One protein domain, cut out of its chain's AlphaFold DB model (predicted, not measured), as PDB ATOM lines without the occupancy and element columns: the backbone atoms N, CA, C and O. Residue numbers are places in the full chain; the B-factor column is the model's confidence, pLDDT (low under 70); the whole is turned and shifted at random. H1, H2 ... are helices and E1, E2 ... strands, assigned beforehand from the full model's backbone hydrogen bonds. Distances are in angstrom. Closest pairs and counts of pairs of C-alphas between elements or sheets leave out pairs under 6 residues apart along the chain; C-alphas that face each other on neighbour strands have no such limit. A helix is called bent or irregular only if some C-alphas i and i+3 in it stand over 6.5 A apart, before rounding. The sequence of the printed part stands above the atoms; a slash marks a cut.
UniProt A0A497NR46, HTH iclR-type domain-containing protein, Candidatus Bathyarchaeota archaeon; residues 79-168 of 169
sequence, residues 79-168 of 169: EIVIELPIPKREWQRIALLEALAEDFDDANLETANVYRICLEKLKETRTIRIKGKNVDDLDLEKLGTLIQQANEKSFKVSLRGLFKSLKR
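This is residues 79 to 168 of the 169 residues of the protein "HTH iclR-type domain-containing protein" of Candidatus Bathyarchaeota archaeon (UniProt A0A497NR46). A helical hairpin, H1 and H2, makes one end of a long, loose model, and a two-stranded antiparallel ribbon, E1 beside E2, makes the other. From the ribbon's far end H3 folds back past E2 to the end of H2, and short H4 follows near H2. The printed part has 90 residues, with four named helices and two named strands in the order E1, H1, H2, E2, H3, H4; the class is mostly helix. The whole is loose, with a radius of gyration of the C-alphas of 15.9 A, and elongated, spanning 49 by 27 by 23 A.

Find C-alpha 79 at (-45.595, 13.311, -14.040), where E1, residues 79 to 83, begins. H1, residues 88 to 106, runs 27.9 A; it is irregular, with C-alphas 89 and 92 7.0 A apart. H2, residues 111 to 125, runs 21.7 A to (-40.103, 24.846, -3.222). Next come E2, residues 127 to 132, 16.1 A long, and H3, residues 140 to 156, 24.4 A long. H4, residues 159 to 166, ends at (-25.068, 26.363, 4.907).

H1 and H2 touch as a hairpin, closest at the C-alphas of Ala 101 and Ala 112, 4.6 A, opposite ways at a shallow tilt of 33 degrees, only just short of steep. For E1 and E2, look at N 80 and O 130, 2.9 A, within hydrogen-bond range. The closest C-alphas of E2 and H3 are Ile 128 and Ala 150, 7.5 A. H2, with residue 125 alone, and H3, with residues 150 to 154 alone, only just touch, with 3 pairs of C-alphas within 8 A, closest Thr 125 and Ser 154, 6.0 A. H4 is close to H2 but not clearly touching: C-alphas 118 and 162 are 7.3 A apart. Every O i to N i+4 pair is within range in H2, H3 and H4, and 13 of 15 in H1.

The two farthest C-alphas, Ala 107 and Asp 137, are 49.5 A apart. The printed part has no cut, and no link is long. Confidence is under 70 at residues 79 to 80, 130 to 142, 144 and 150 to 168.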
ATOM      1  N   GLU A  79     -46.010  12.294 -14.986       61.75
ATOM      2  CA  GLU A  79     -45.595  13.311 -14.040       61.75
ATOM      3  C   GLU A  79     -46.134  14.648 -14.543       61.75
ATOM      4  O   GLU A  79     -45.763  15.094 -15.628       61.75
ATOM      5  N   ILE A  80     -47.033  15.272 -13.779       65.81
ATOM      6  CA  ILE A  80     -47.297  16.700 -13.951       65.81
ATOM      7  C   ILE A  80     -46.281  17.446 -13.100       65.81
ATOM      8  O   ILE A  80     -46.201  17.242 -11.885       65.81
ATOM      9  N   VAL A  81     -45.559  18.355 -13.745       72.06
ATOM     10  CA  VAL A  81     -44.768  19.384 -13.081       72.06
ATOM     11  C   VAL A  81     -45.560  20.687 -13.140       72.06
ATOM     12  O   VAL A  81     -45.886  21.164 -14.222       72.06
ATOM     13  N   ILE A  82     -45.906  21.236 -11.977       75.44
ATOM     14  CA  ILE A  82     -46.581  22.530 -11.853       75.44
ATOM     15  C   ILE A  82     -45.593  23.511 -11.242       75.44
ATOM     16  O   ILE A  82     -45.190  23.360 -10.086       75.44
ATOM     17  N   GLU A  83     -45.224  24.522 -12.018       75.75
ATOM     18  CA  GLU A  83     -44.378  25.619 -11.564       75.75
ATOM     19  C   GLU A  83     -45.252  26.747 -11.021       75.75
ATOM     20  O   GLU A  83     -46.111  27.298 -11.712       75.75
ATOM     21  N   LEU A  84     -45.060  27.084  -9.748       78.31
ATOM     22  CA  LEU A  84     -45.807  28.147  -9.096       78.31
ATOM     23  C   LEU A  84     -45.124  29.502  -9.316       78.31
ATOM     24  O   LEU A  84     -43.920  29.629  -9.072       78.31
ATOM     25  N   PRO A  85     -45.883  30.565  -9.642       72.81
ATOM     26  CA  PRO A  85     -45.315  31.880  -9.916       72.81
ATOM     27  C   PRO A  85     -44.595  32.439  -8.690       72.81
ATOM     28  O   PRO A  85     -45.101  32.358  -7.571       72.81
ATOM     29  N   ILE A  86     -43.419  33.026  -8.878       74.75
ATOM     30  CA  ILE A  86     -42.627  33.582  -7.777       74.75
ATOM     31  C   ILE A  86     -43.363  34.786  -7.152       74.75
ATOM     32  O   ILE A  86     -43.800  35.683  -7.882       74.75
ATOM     33  N   PRO A  87     -43.481  34.868  -5.810       72.31
ATOM     34  CA  PRO A  87     -44.067  36.028  -5.142       72.31
ATOM     35  C   PRO A  87     -43.293  37.313  -5.464       72.31
ATOM     36  O   PRO A  87     -42.079  37.367  -5.277       72.31
ATOM     37  N   LYS A  88     -43.985  38.392  -5.858       74.81
ATOM     38  CA  LYS A  88     -43.362  39.680  -6.250       74.81
ATOM     39  C   LYS A  88     -42.354  40.234  -5.232       74.81
ATOM     40  O   LYS A  88     -41.361  40.837  -5.612       74.81
ATOM     41  N   ARG A  89     -42.582  40.003  -3.938       74.81
ATOM     42  CA  ARG A  89     -41.689  40.440  -2.848       74.81
ATOM     43  C   ARG A  89     -40.325  39.727  -2.828       74.81
ATOM     44  O   ARG A  89     -39.404  40.202  -2.175       74.81
ATOM     45  N   GLU A  90     -40.209  38.571  -3.481       72.50
ATOM     46  CA  GLU A  90     -38.995  37.741  -3.503       72.50
ATOM     47  C   GLU A  90     -38.223  37.876  -4.822       72.50
ATOM     48  O   GLU A  90     -37.044  37.539  -4.856       72.50
ATOM     49  N   TRP A  91     -38.835  38.467  -5.857       77.56
ATOM     50  CA  TRP A  91     -38.212  38.719  -7.163       77.56
ATOM     51  C   TRP A  91     -36.867  39.433  -7.055       77.56
ATOM     52  O   TRP A  91     -35.879  38.960  -7.598       77.56
ATOM     53  N   GLN A  92     -36.805  40.534  -6.302       76.19
ATOM     54  CA  GLN A  92     -35.568  41.307  -6.142       76.19
ATOM     55  C   GLN A  92     -34.451  40.498  -5.475       76.19
ATOM     56  O   GLN A  92     -33.281  40.663  -5.799       76.19
ATOM     57  N   ARG A  93     -34.804  39.608  -4.540       76.81
ATOM     58  CA  ARG A  93     -33.827  38.761  -3.849       76.81
ATOM     59  C   ARG A  93     -33.323  37.636  -4.740       76.81
ATOM     60  O   ARG A  93     -32.159  37.285  -4.634       76.81
ATOM     61  N   ILE A  94     -34.185  37.082  -5.585       80.50
ATOM     62  CA  ILE A  94     -33.816  36.036  -6.542       80.50
ATOM     63  C   ILE A  94     -32.936  36.623  -7.640       80.50
ATOM     64  O   ILE A  94     -31.861  36.093  -7.866       80.50
ATOM     65  N   ALA A  95     -33.319  37.769  -8.206       79.88
ATOM     66  CA  ALA A  95     -32.506  38.474  -9.194       79.88
ATOM     67  C   ALA A  95     -31.115  38.834  -8.643       79.88
ATOM     68  O   ALA A  95     -30.113  38.675  -9.328       79.88
ATOM     69  N   LEU A  96     -31.033  39.259  -7.375       82.19
ATOM     70  CA  LEU A  96     -29.748  39.491  -6.714       82.19
ATOM     71  C   LEU A  96     -28.934  38.197  -6.551       82.19
ATOM     72  O   LEU A  96     -27.722  38.223  -6.714       82.19
ATOM     73  N   LEU A  97     -29.572  37.075  -6.208       81.50
ATOM     74  CA  LEU A  97     -28.891  35.781  -6.089       81.50
ATOM     75  C   LEU A  97     -28.409  35.248  -7.440       81.50
ATOM     76  O   LEU A  97     -27.364  34.614  -7.476       81.50
ATOM     77  N   GLU A  98     -29.153  35.492  -8.518       83.19
ATOM     78  CA  GLU A  98     -28.753  35.151  -9.887       83.19
ATOM     79  C   GLU A  98     -27.540  35.979 -10.313       83.19
ATOM     80  O   GLU A  98     -26.529  35.397 -10.690       83.19
ATOM     81  N   ALA A  99     -27.579  37.300 -10.111       83.12
ATOM     82  CA  ALA A  99     -26.442  38.177 -10.391       83.12
ATOM     83  C   ALA A  99     -25.193  37.787  -9.578       83.12
ATOM     84  O   ALA A  99     -24.108  37.653 -10.126       83.12
ATOM     85  N   LEU A 100     -25.348  37.516  -8.275       81.31
ATOM     86  CA  LEU A 100     -24.238  37.056  -7.432       81.31
ATOM     87  C   LEU A 100     -23.745  35.652  -7.810       81.31
ATOM     88  O   LEU A 100     -22.589  35.333  -7.565       81.31
ATOM     89  N   ALA A 101     -24.598  34.784  -8.355       83.12
ATOM     90  CA  ALA A 101     -24.151  33.486  -8.842       83.12
ATOM     91  C   ALA A 101     -23.297  33.645 -10.105       83.12
ATOM     92  O   ALA A 101     -22.257  33.004 -10.183       83.12
ATOM     93  N   GLU A 102     -23.714  34.495 -11.046       83.19
ATOM     94  CA  GLU A 102     -22.980  34.784 -12.286       83.19
ATOM     95  C   GLU A 102     -21.647  35.486 -12.005       83.19
ATOM     96  O   GLU A 102     -20.602  34.962 -12.379       83.19
ATOM     97  N   ASP A 103     -21.654  36.576 -11.230       82.25
ATOM     98  CA  ASP A 103     -20.444  37.345 -10.905       82.25
ATOM     99  C   ASP A 103     -19.358  36.482 -10.232       82.25
ATOM    100  O   ASP A 103     -18.161  36.643 -10.476       82.25
ATOM    101  N   PHE A 104     -19.761  35.558  -9.352       79.06
ATOM    102  CA  PHE A 104     -18.821  34.681  -8.652       79.06
ATOM    103  C   PHE A 104     -18.396  33.473  -9.491       79.06
ATOM    104  O   PHE A 104     -17.312  32.940  -9.250       79.06
ATOM    105  N   ASP A 105     -19.218  33.030 -10.445       80.25
ATOM    106  CA  ASP A 105     -18.857  31.958 -11.378       80.25
ATOM    107  C   ASP A 105     -17.830  32.467 -12.394       80.25
ATOM    108  O   ASP A 105     -16.819  31.810 -12.622       80.25
ATOM    109  N   ASP A 106     -18.014  33.694 -12.889       79.00
ATOM    110  CA  ASP A 106     -17.055  34.390 -13.754       79.00
ATOM    111  C   ASP A 106     -15.712  34.632 -13.044       79.00
ATOM    112  O   ASP A 106     -14.641  34.547 -13.649       79.00
ATOM    113  N   ALA A 107     -15.753  34.868 -11.729       77.31
ATOM    114  CA  ALA A 107     -14.568  34.952 -10.875       77.31
ATOM    115  C   ALA A 107     -13.986  33.576 -10.475       77.31
ATOM    116  O   ALA A 107     -12.978  33.522  -9.766       77.31
ATOM    117  N   ASN A 108     -14.598  32.473 -10.920       77.19
ATOM    118  CA  ASN A 108     -14.227  31.086 -10.631       77.19
ATOM    119  C   ASN A 108     -14.159  30.769  -9.121       77.19
ATOM    120  O   ASN A 108     -13.300  30.022  -8.645       77.19
ATOM    121  N   LEU A 109     -15.054  31.387  -8.346       77.81
ATOM    122  CA  LEU A 109     -15.138  31.247  -6.898       77.81
ATOM    123  C   LEU A 109     -16.176  30.187  -6.522       77.81
ATOM    124  O   LEU A 109     -17.337  30.257  -6.919       77.81
ATOM    125  N   GLU A 110     -15.815  29.272  -5.618       75.50
ATOM    126  CA  GLU A 110     -16.720  28.217  -5.123       75.50
ATOM    127  C   GLU A 110     -18.010  28.758  -4.478       75.50
ATOM    128  O   GLU A 110     -19.009  28.048  -4.353       75.50
ATOM    129  N   THR A 111     -18.024  30.038  -4.099       77.12
ATOM    130  CA  THR A 111     -19.208  30.708  -3.537       77.12
ATOM    131  C   THR A 111     -20.357  30.798  -4.553       77.12
ATOM    132  O   THR A 111     -21.520  30.770  -4.146       77.12
ATOM    133  N   ALA A 112     -20.069  30.786  -5.861       77.81
ATOM    134  CA  ALA A 112     -21.080  30.697  -6.917       77.81
ATOM    135  C   ALA A 112     -21.983  29.463  -6.754       77.81
ATOM    136  O   ALA A 112     -23.208  29.541  -6.892       77.81
ATOM    137  N   ASN A 113     -21.399  28.329  -6.349       77.62
ATOM    138  CA  ASN A 113     -22.142  27.093  -6.110       77.62
ATOM    139  C   ASN A 113     -23.119  27.229  -4.939       77.62
ATOM    140  O   ASN A 113     -24.215  26.675  -4.981       77.62
ATOM    141  N   VAL A 114     -22.778  28.014  -3.915       78.75
ATOM    142  CA  VAL A 114     -23.674  28.269  -2.777       78.75
ATOM    143  C   VAL A 114     -24.914  29.039  -3.231       78.75
ATOM    144  O   VAL A 114     -26.033  28.699  -2.829       78.75
ATOM    145  N   TYR A 115     -24.743  30.040  -4.097       78.00
ATOM    146  CA  TYR A 115     -25.860  30.801  -4.657       78.00
ATOM    147  C   TYR A 115     -26.717  29.948  -5.600       78.00
ATOM    148  O   TYR A 115     -27.944  29.968  -5.475       78.00
ATOM    149  N   ARG A 116     -26.101  29.103  -6.440       79.69
ATOM    150  CA  ARG A 116     -26.815  28.122  -7.278       79.69
ATOM    151  C   ARG A 116     -27.651  27.145  -6.457       79.69
ATOM    152  O   ARG A 116     -28.839  27.003  -6.723       79.69
ATOM    153  N   ILE A 117     -27.088  26.559  -5.399       80.31
ATOM    154  CA  ILE A 117     -27.821  25.656  -4.493       80.31
ATOM    155  C   ILE A 117     -29.009  26.378  -3.840       80.31
ATOM    156  O   ILE A 117     -30.079  25.794  -3.652       80.31
ATOM    157  N   CYS A 118     -28.850  27.657  -3.483       77.00
ATOM    158  CA  CYS A 118     -29.955  28.453  -2.949       77.00
ATOM    159  C   CYS A 118     -31.067  28.662  -3.988       77.00
ATOM    160  O   CYS A 118     -32.245  28.533  -3.645       77.00
ATOM    161  N   LEU A 119     -30.707  28.954  -5.240       80.69
ATOM    162  CA  LEU A 119     -31.652  29.130  -6.345       80.69
ATOM    163  C   LEU A 119     -32.375  27.824  -6.698       80.69
ATOM    164  O   LEU A 119     -33.590  27.836  -6.886       80.69
ATOM    165  N   GLU A 120     -31.670  26.694  -6.722       81.56
ATOM    166  CA  GLU A 120     -32.258  25.370  -6.961       81.56
ATOM    167  C   GLU A 120     -33.267  25.000  -5.877       81.56
ATOM    168  O   GLU A 120     -34.411  24.675  -6.192       81.56
ATOM    169  N   LYS A 121     -32.904  25.155  -4.596       77.88
ATOM    170  CA  LYS A 121     -33.837  24.915  -3.483       77.88
ATOM    171  C   LYS A 121     -35.069  25.810  -3.565       77.88
ATOM    172  O   LYS A 121     -36.175  25.377  -3.239       77.88
ATOM    173  N   LEU A 122     -34.902  27.057  -4.004       76.88
ATOM    174  CA  LEU A 122     -36.029  27.962  -4.197       76.88
ATOM    175  C   LEU A 122     -36.940  27.470  -5.332       76.88
ATOM    176  O   LEU A 122     -38.149  27.361  -5.124       76.88
ATOM    177  N   LYS A 123     -36.379  27.079  -6.483       77.12
ATOM    178  CA  LYS A 123     -37.136  26.469  -7.592       77.12
ATOM    179  C   LYS A 123     -37.863  25.197  -7.156       77.12
ATOM    180  O   LYS A 123     -39.046  25.045  -7.453       77.12
ATOM    181  N   GLU A 124     -37.221  24.330  -6.378       74.62
ATOM    182  CA  GLU A 124     -37.841  23.119  -5.827       74.62
ATOM    183  C   GLU A 124     -39.049  23.440  -4.944       74.62
ATOM    184  O   GLU A 124     -40.104  22.831  -5.104       74.62
ATOM    185  N   THR A 125     -38.955  24.440  -4.060       71.69
ATOM    186  CA  THR A 125     -40.103  24.846  -3.222       71.69
ATOM    187  C   THR A 125     -41.274  25.433  -4.009       71.69
ATOM    188  O   THR A 125     -42.406  25.416  -3.523       71.69
ATOM    189  N   ARG A 126     -41.021  25.933  -5.223       73.50
ATOM    190  CA  ARG A 126     -42.047  26.434  -6.148       73.50
ATOM    191  C   ARG A 126     -42.497  25.390  -7.166       73.50
ATOM    192  O   ARG A 126     -43.368  25.695  -7.973       73.50
ATOM    193  N   THR A 127     -41.961  24.174  -7.117       75.19
ATOM    194  CA  THR A 127     -42.307  23.106  -8.052       75.19
ATOM    195  C   THR A 127     -43.128  22.039  -7.343       75.19
ATOM    196  O   THR A 127     -42.655  21.379  -6.418       75.19
ATOM    197  N   ILE A 128     -44.359  21.821  -7.796       74.81
ATOM    198  CA  ILE A 128     -45.181  20.695  -7.349       74.81
ATOM    199  C   ILE A 128     -45.062  19.593  -8.398       74.81
ATOM    200  O   ILE A 128     -45.412  19.790  -9.560       74.81
ATOM    201  N   ARG A 129     -44.575  18.424  -7.980       72.88
ATOM    202  CA  ARG A 129     -44.495  17.229  -8.825       72.88
ATOM    203  C   ARG A 129     -45.577  16.251  -8.403       72.88
ATOM    204  O   ARG A 129     -45.586  15.801  -7.258       72.88
ATOM    205  N   ILE A 130     -46.479  15.923  -9.320       69.19
ATOM    206  CA  ILE A 130     -47.563  14.971  -9.079       69.19
ATOM    207  C   ILE A 130     -47.357  13.779 -10.003       69.19
ATOM    208  O   ILE A 130     -47.407  13.916 -11.223       69.19
ATOM    209  N   LYS A 131     -47.118  12.606  -9.412       65.94
ATOM    210  CA  LYS A 131     -46.965  11.341 -10.139       65.94
ATOM    211  C   LYS A 131     -48.234  10.516  -9.983       65.94
ATOM    212  O   LYS A 131     -48.653  10.243  -8.859       65.94
ATOM    213  N   GLY A 132     -48.844  10.111 -11.095       56.72
ATOM    214  CA  GLY A 132     -50.092   9.352 -11.069       56.72
ATOM    215  C   GLY A 132     -50.325   8.510 -12.321       56.72
ATOM    216  O   GLY A 132     -49.793   8.791 -13.392       56.72
ATOM    217  N   LYS A 133     -51.135   7.452 -12.170       51.44
ATOM    218  CA  LYS A 133     -51.505   6.532 -13.264       51.44
ATOM    219  C   LYS A 133     -52.579   7.115 -14.191       51.44
ATOM    220  O   LYS A 133     -52.533   6.860 -15.388       51.44
ATOM    221  N   ASN A 134     -53.487   7.917 -13.636       53.94
ATOM    222  CA  ASN A 134     -54.519   8.667 -14.347       53.94
ATOM    223  C   ASN A 134     -54.425  10.116 -13.893       53.94
ATOM    224  O   ASN A 134     -55.051  10.534 -12.927       53.94
ATOM    225  N   VAL A 135     -53.567  10.865 -14.564       52.53
ATOM    226  CA  VAL A 135     -53.409  12.293 -14.309       52.53
ATOM    227  C   VAL A 135     -54.716  13.072 -14.544       52.53
ATOM    228  O   VAL A 135     -54.923  14.103 -13.920       52.53
ATOM    229  N   ASP A 136     -55.627  12.529 -15.351       55.47
ATOM    230  CA  ASP A 136     -56.954  13.101 -15.605       55.47
ATOM    231  C   ASP A 136     -57.934  12.915 -14.423       55.47
ATOM    232  O   ASP A 136     -58.930  13.625 -14.341       55.47
ATOM    233  N   ASP A 137     -57.621  12.027 -13.466       56.00
ATOM    234  CA  ASP A 137     -58.364  11.851 -12.205       56.00
ATOM    235  C   ASP A 137     -57.786  12.734 -11.074       56.00
ATOM    236  O   ASP A 137     -58.055  12.498  -9.888       56.00
ATOM    237  N   LEU A 138     -56.936  13.727 -11.398       60.84
ATOM    238  CA  LEU A 138     -56.457  14.684 -10.400       60.84
ATOM    239  C   LEU A 138     -57.629  15.519  -9.893       60.84
ATOM    240  O   LEU A 138     -58.111  16.447 -10.538       60.84
ATOM    241  N   ASP A 139     -58.035  15.192  -8.679       65.94
ATOM    242  CA  ASP A 139     -58.971  15.964  -7.888       65.94
ATOM    243  C   ASP A 139     -58.458  17.407  -7.709       65.94
ATOM    244  O   ASP A 139     -57.404  17.645  -7.102       65.94
ATOM    245  N   LEU A 140     -59.197  18.372  -8.261       64.25
ATOM    246  CA  LEU A 140     -58.861  19.797  -8.216       64.25
ATOM    247  C   LEU A 140     -58.763  20.316  -6.771       64.25
ATOM    248  O   LEU A 140     -57.969  21.223  -6.508       64.25
ATOM    249  N   GLU A 141     -59.480  19.714  -5.816       65.69
ATOM    250  CA  GLU A 141     -59.378  20.066  -4.393       65.69
ATOM    251  C   GLU A 141     -58.042  19.611  -3.783       65.69
ATOM    252  O   GLU A 141     -57.403  20.342  -3.015       65.69
ATOM    253  N   LYS A 142     -57.544  18.431  -4.179       69.81
ATOM    254  CA  LYS A 142     -56.197  17.965  -3.792       69.81
ATOM    255  C   LYS A 142     -55.109  18.845  -4.397       69.81
ATOM    256  O   LYS A 142     -54.087  19.105  -3.769       69.81
ATOM    257  N   LEU A 143     -55.336  19.335  -5.607       70.25
ATOM    258  CA  LEU A 143     -54.424  20.244  -6.289       70.25
ATOM    259  C   LEU A 143     -54.372  21.606  -5.572       70.25
ATOM    260  O   LEU A 143     -53.287  22.108  -5.278       70.25
ATOM    261  N   GLY A 144     -55.530  22.146  -5.182       68.06
ATOM    262  CA  GLY A 144     -55.632  23.368  -4.381       68.06
ATOM    263  C   GLY A 144     -54.931  23.262  -3.022       68.06
ATOM    264  O   GLY A 144     -54.157  24.148  -2.653       68.06
ATOM    265  N   THR A 145     -55.114  22.149  -2.307       76.06
ATOM    266  CA  THR A 145     -54.424  21.911  -1.024       76.06
ATOM    267  C   THR A 145     -52.908  21.771  -1.185       76.06
ATOM    268  O   THR A 145     -52.164  22.313  -0.366       76.06
ATOM    269  N   LEU A 146     -52.418  21.136  -2.255       72.38
ATOM    270  CA  LEU A 146     -50.981  21.073  -2.560       72.38
ATOM    271  C   LEU A 146     -50.391  22.456  -2.870       72.38
ATOM    272  O   LEU A 146     -49.301  22.777  -2.391       72.38
ATOM    273  N   ILE A 147     -51.115  23.301  -3.613       71.44
ATOM    274  CA  ILE A 147     -50.718  24.693  -3.881       71.44
ATOM    275  C   ILE A 147     -50.640  25.491  -2.576       71.44
ATOM    276  O   ILE A 147     -49.673  26.222  -2.346       71.44
ATOM    277  N   GLN A 148     -51.626  25.330  -1.692       72.50
ATOM    278  CA  GLN A 148     -51.652  26.008  -0.399       72.50
ATOM    279  C   GLN A 148     -50.487  25.562   0.497       72.50
ATOM    280  O   GLN A 148     -49.766  26.404   1.033       72.50
ATOM    281  N   GLN A 149     -50.211  24.257   0.568       72.38
ATOM    282  CA  GLN A 149     -49.061  23.712   1.296       72.38
ATOM    283  C   GLN A 149     -47.720  24.197   0.733       72.38
ATOM    284  O   GLN A 149     -46.805  24.502   1.501       72.38
ATOM    285  N   ALA A 150     -47.576  24.276  -0.591       69.25
ATOM    286  CA  ALA A 150     -46.367  24.797  -1.223       69.25
ATOM    287  C   ALA A 150     -46.165  26.289  -0.907       69.25
ATOM    288  O   ALA A 150     -45.057  26.706  -0.569       69.25
ATOM    289  N   ASN A 151     -47.238  27.087  -0.919       67.69
ATOM    290  CA  ASN A 151     -47.185  28.493  -0.514       67.69
ATOM    291  C   ASN A 151     -46.819  28.661   0.971       67.69
ATOM    292  O   ASN A 151     -45.979  29.500   1.298       67.69
ATOM    293  N   GLU A 152     -47.367  27.839   1.868       69.38
ATOM    294  CA  GLU A 152     -47.014  27.862   3.294       69.38
ATOM    295  C   GLU A 152     -45.568  27.425   3.556       69.38
ATOM    296  O   GLU A 152     -44.872  28.033   4.375       69.38
ATOM    297  N   LYS A 153     -45.081  26.397   2.851       66.69
ATOM    298  CA  LYS A 153     -43.675  25.970   2.918       66.69
ATOM    299  C   LYS A 153     -42.748  27.071   2.425       66.69
ATOM    300  O   LYS A 153     -41.795  27.398   3.124       66.69
ATOM    301  N   SER A 154     -43.056  27.687   1.285       58.91
ATOM    302  CA  SER A 154     -42.282  28.805   0.736       58.91
ATOM    303  C   SER A 154     -42.243  29.997   1.698       58.91
ATOM    304  O   SER A 154     -41.220  30.656   1.824       58.91
ATOM    305  N   PHE A 155     -43.326  30.246   2.443       58.69
ATOM    306  CA  PHE A 155     -43.357  31.290   3.469       58.69
ATOM    307  C   PHE A 155     -42.477  30.955   4.689       58.69
ATOM    308  O   PHE A 155     -41.879  31.852   5.284       58.69
ATOM    309  N   LYS A 156     -42.380  29.673   5.067       58.38
ATOM    310  CA  LYS A 156     -41.549  29.200   6.192       58.38
ATOM    311  C   LYS A 156     -40.065  29.060   5.825       58.38
ATOM    312  O   LYS A 156     -39.204  29.292   6.676       58.38
ATOM    313  N   VAL A 157     -39.748  28.717   4.576       54.59
ATOM    314  CA  VAL A 157     -38.376  28.646   4.052       54.59
ATOM    315  C   VAL A 157     -37.887  30.064   3.755       54.59
ATOM    316  O   VAL A 157     -37.864  30.536   2.626       54.59
ATOM    317  N   SER A 158     -37.492  30.785   4.802       57.91
ATOM    318  CA  SER A 158     -36.799  32.060   4.623       57.91
ATOM    319  C   SER A 158     -35.365  31.810   4.140       57.91
ATOM    320  O   SER A 158     -34.642  31.000   4.725       57.91
ATOM    321  N   LEU A 159     -34.907  32.562   3.131       56.44
ATOM    322  CA  LEU A 159     -33.505  32.559   2.675       56.44
ATOM    323  C   LEU A 159     -32.518  32.719   3.847       56.44
ATOM    324  O   LEU A 159     -31.463  32.095   3.881       56.44
ATOM    325  N   ARG A 160     -32.906  33.476   4.881       55.88
ATOM    326  CA  ARG A 160     -32.132  33.666   6.117       55.88
ATOM    327  C   ARG A 160     -31.880  32.357   6.884       55.88
ATOM    328  O   ARG A 160     -30.830  32.213   7.504       55.88
ATOM    329  N   GLY A 161     -32.830  31.420   6.858       59.19
ATOM    330  CA  GLY A 161     -32.686  30.079   7.429       59.19
ATOM    331  C   GLY A 161     -31.791  29.170   6.584       59.19
ATOM    332  O   GLY A 161     -30.947  28.467   7.138       59.19
ATOM    333  N   LEU A 162     -31.903  29.256   5.254       57.34
ATOM    334  CA  LEU A 162     -31.047  28.516   4.319       57.34
ATOM    335  C   LEU A 162     -29.572  28.918   4.464       57.34
ATOM    336  O   LEU A 162     -28.726  28.052   4.686       57.34
ATOM    337  N   PHE A 163     -29.271  30.220   4.492       57.28
ATOM    338  CA  PHE A 163     -27.913  30.724   4.737       57.28
ATOM    339  C   PHE A 163     -27.343  30.308   6.104       57.28
ATOM    340  O   PHE A 163     -26.146  30.057   6.225       57.28
ATOM    341  N   LYS A 164     -28.179  30.192   7.150       57.72
ATOM    342  CA  LYS A 164     -27.738  29.676   8.460       57.72
ATOM    343  C   LYS A 164     -27.395  28.186   8.427       57.72
ATOM    344  O   LYS A 164     -26.474  27.782   9.128       57.72
ATOM    345  N   SER A 165     -28.132  27.382   7.659       53.97
ATOM    346  CA  SER A 165     -27.857  25.944   7.529       53.97
ATOM    347  C   SER A 165     -26.579  25.655   6.740       53.97
ATOM    348  O   SER A 165     -25.840  24.758   7.119       53.97
ATOM    349  N   LEU A 166     -26.283  26.468   5.721       53.38
ATOM    350  CA  LEU A 166     -25.068  26.363   4.907       53.38
ATOM    351  C   LEU A 166     -23.797  26.808   5.643       53.38
ATOM    352  O   LEU A 166     -22.728  26.309   5.344       53.38
ATOM    353  N   LYS A 167     -23.898  27.698   6.641       51.00
ATOM    354  CA  LYS A 167     -22.760  28.087   7.500       51.00
ATOM    355  C   LYS A 167     -22.344  27.028   8.537       51.00
ATOM    356  O   LYS A 167     -21.384  27.263   9.262       51.00
ATOM    357  N   ARG A 168     -23.116  25.947   8.708       48.22
ATOM    358  CA  ARG A 168     -22.855  24.886   9.706       48.22
ATOM    359  C   ARG A 168     -22.191  23.635   9.120       48.22
ATOM    360  O   ARG A 168     -21.807  22.767   9.898       48.22
TER     361      ARG A 168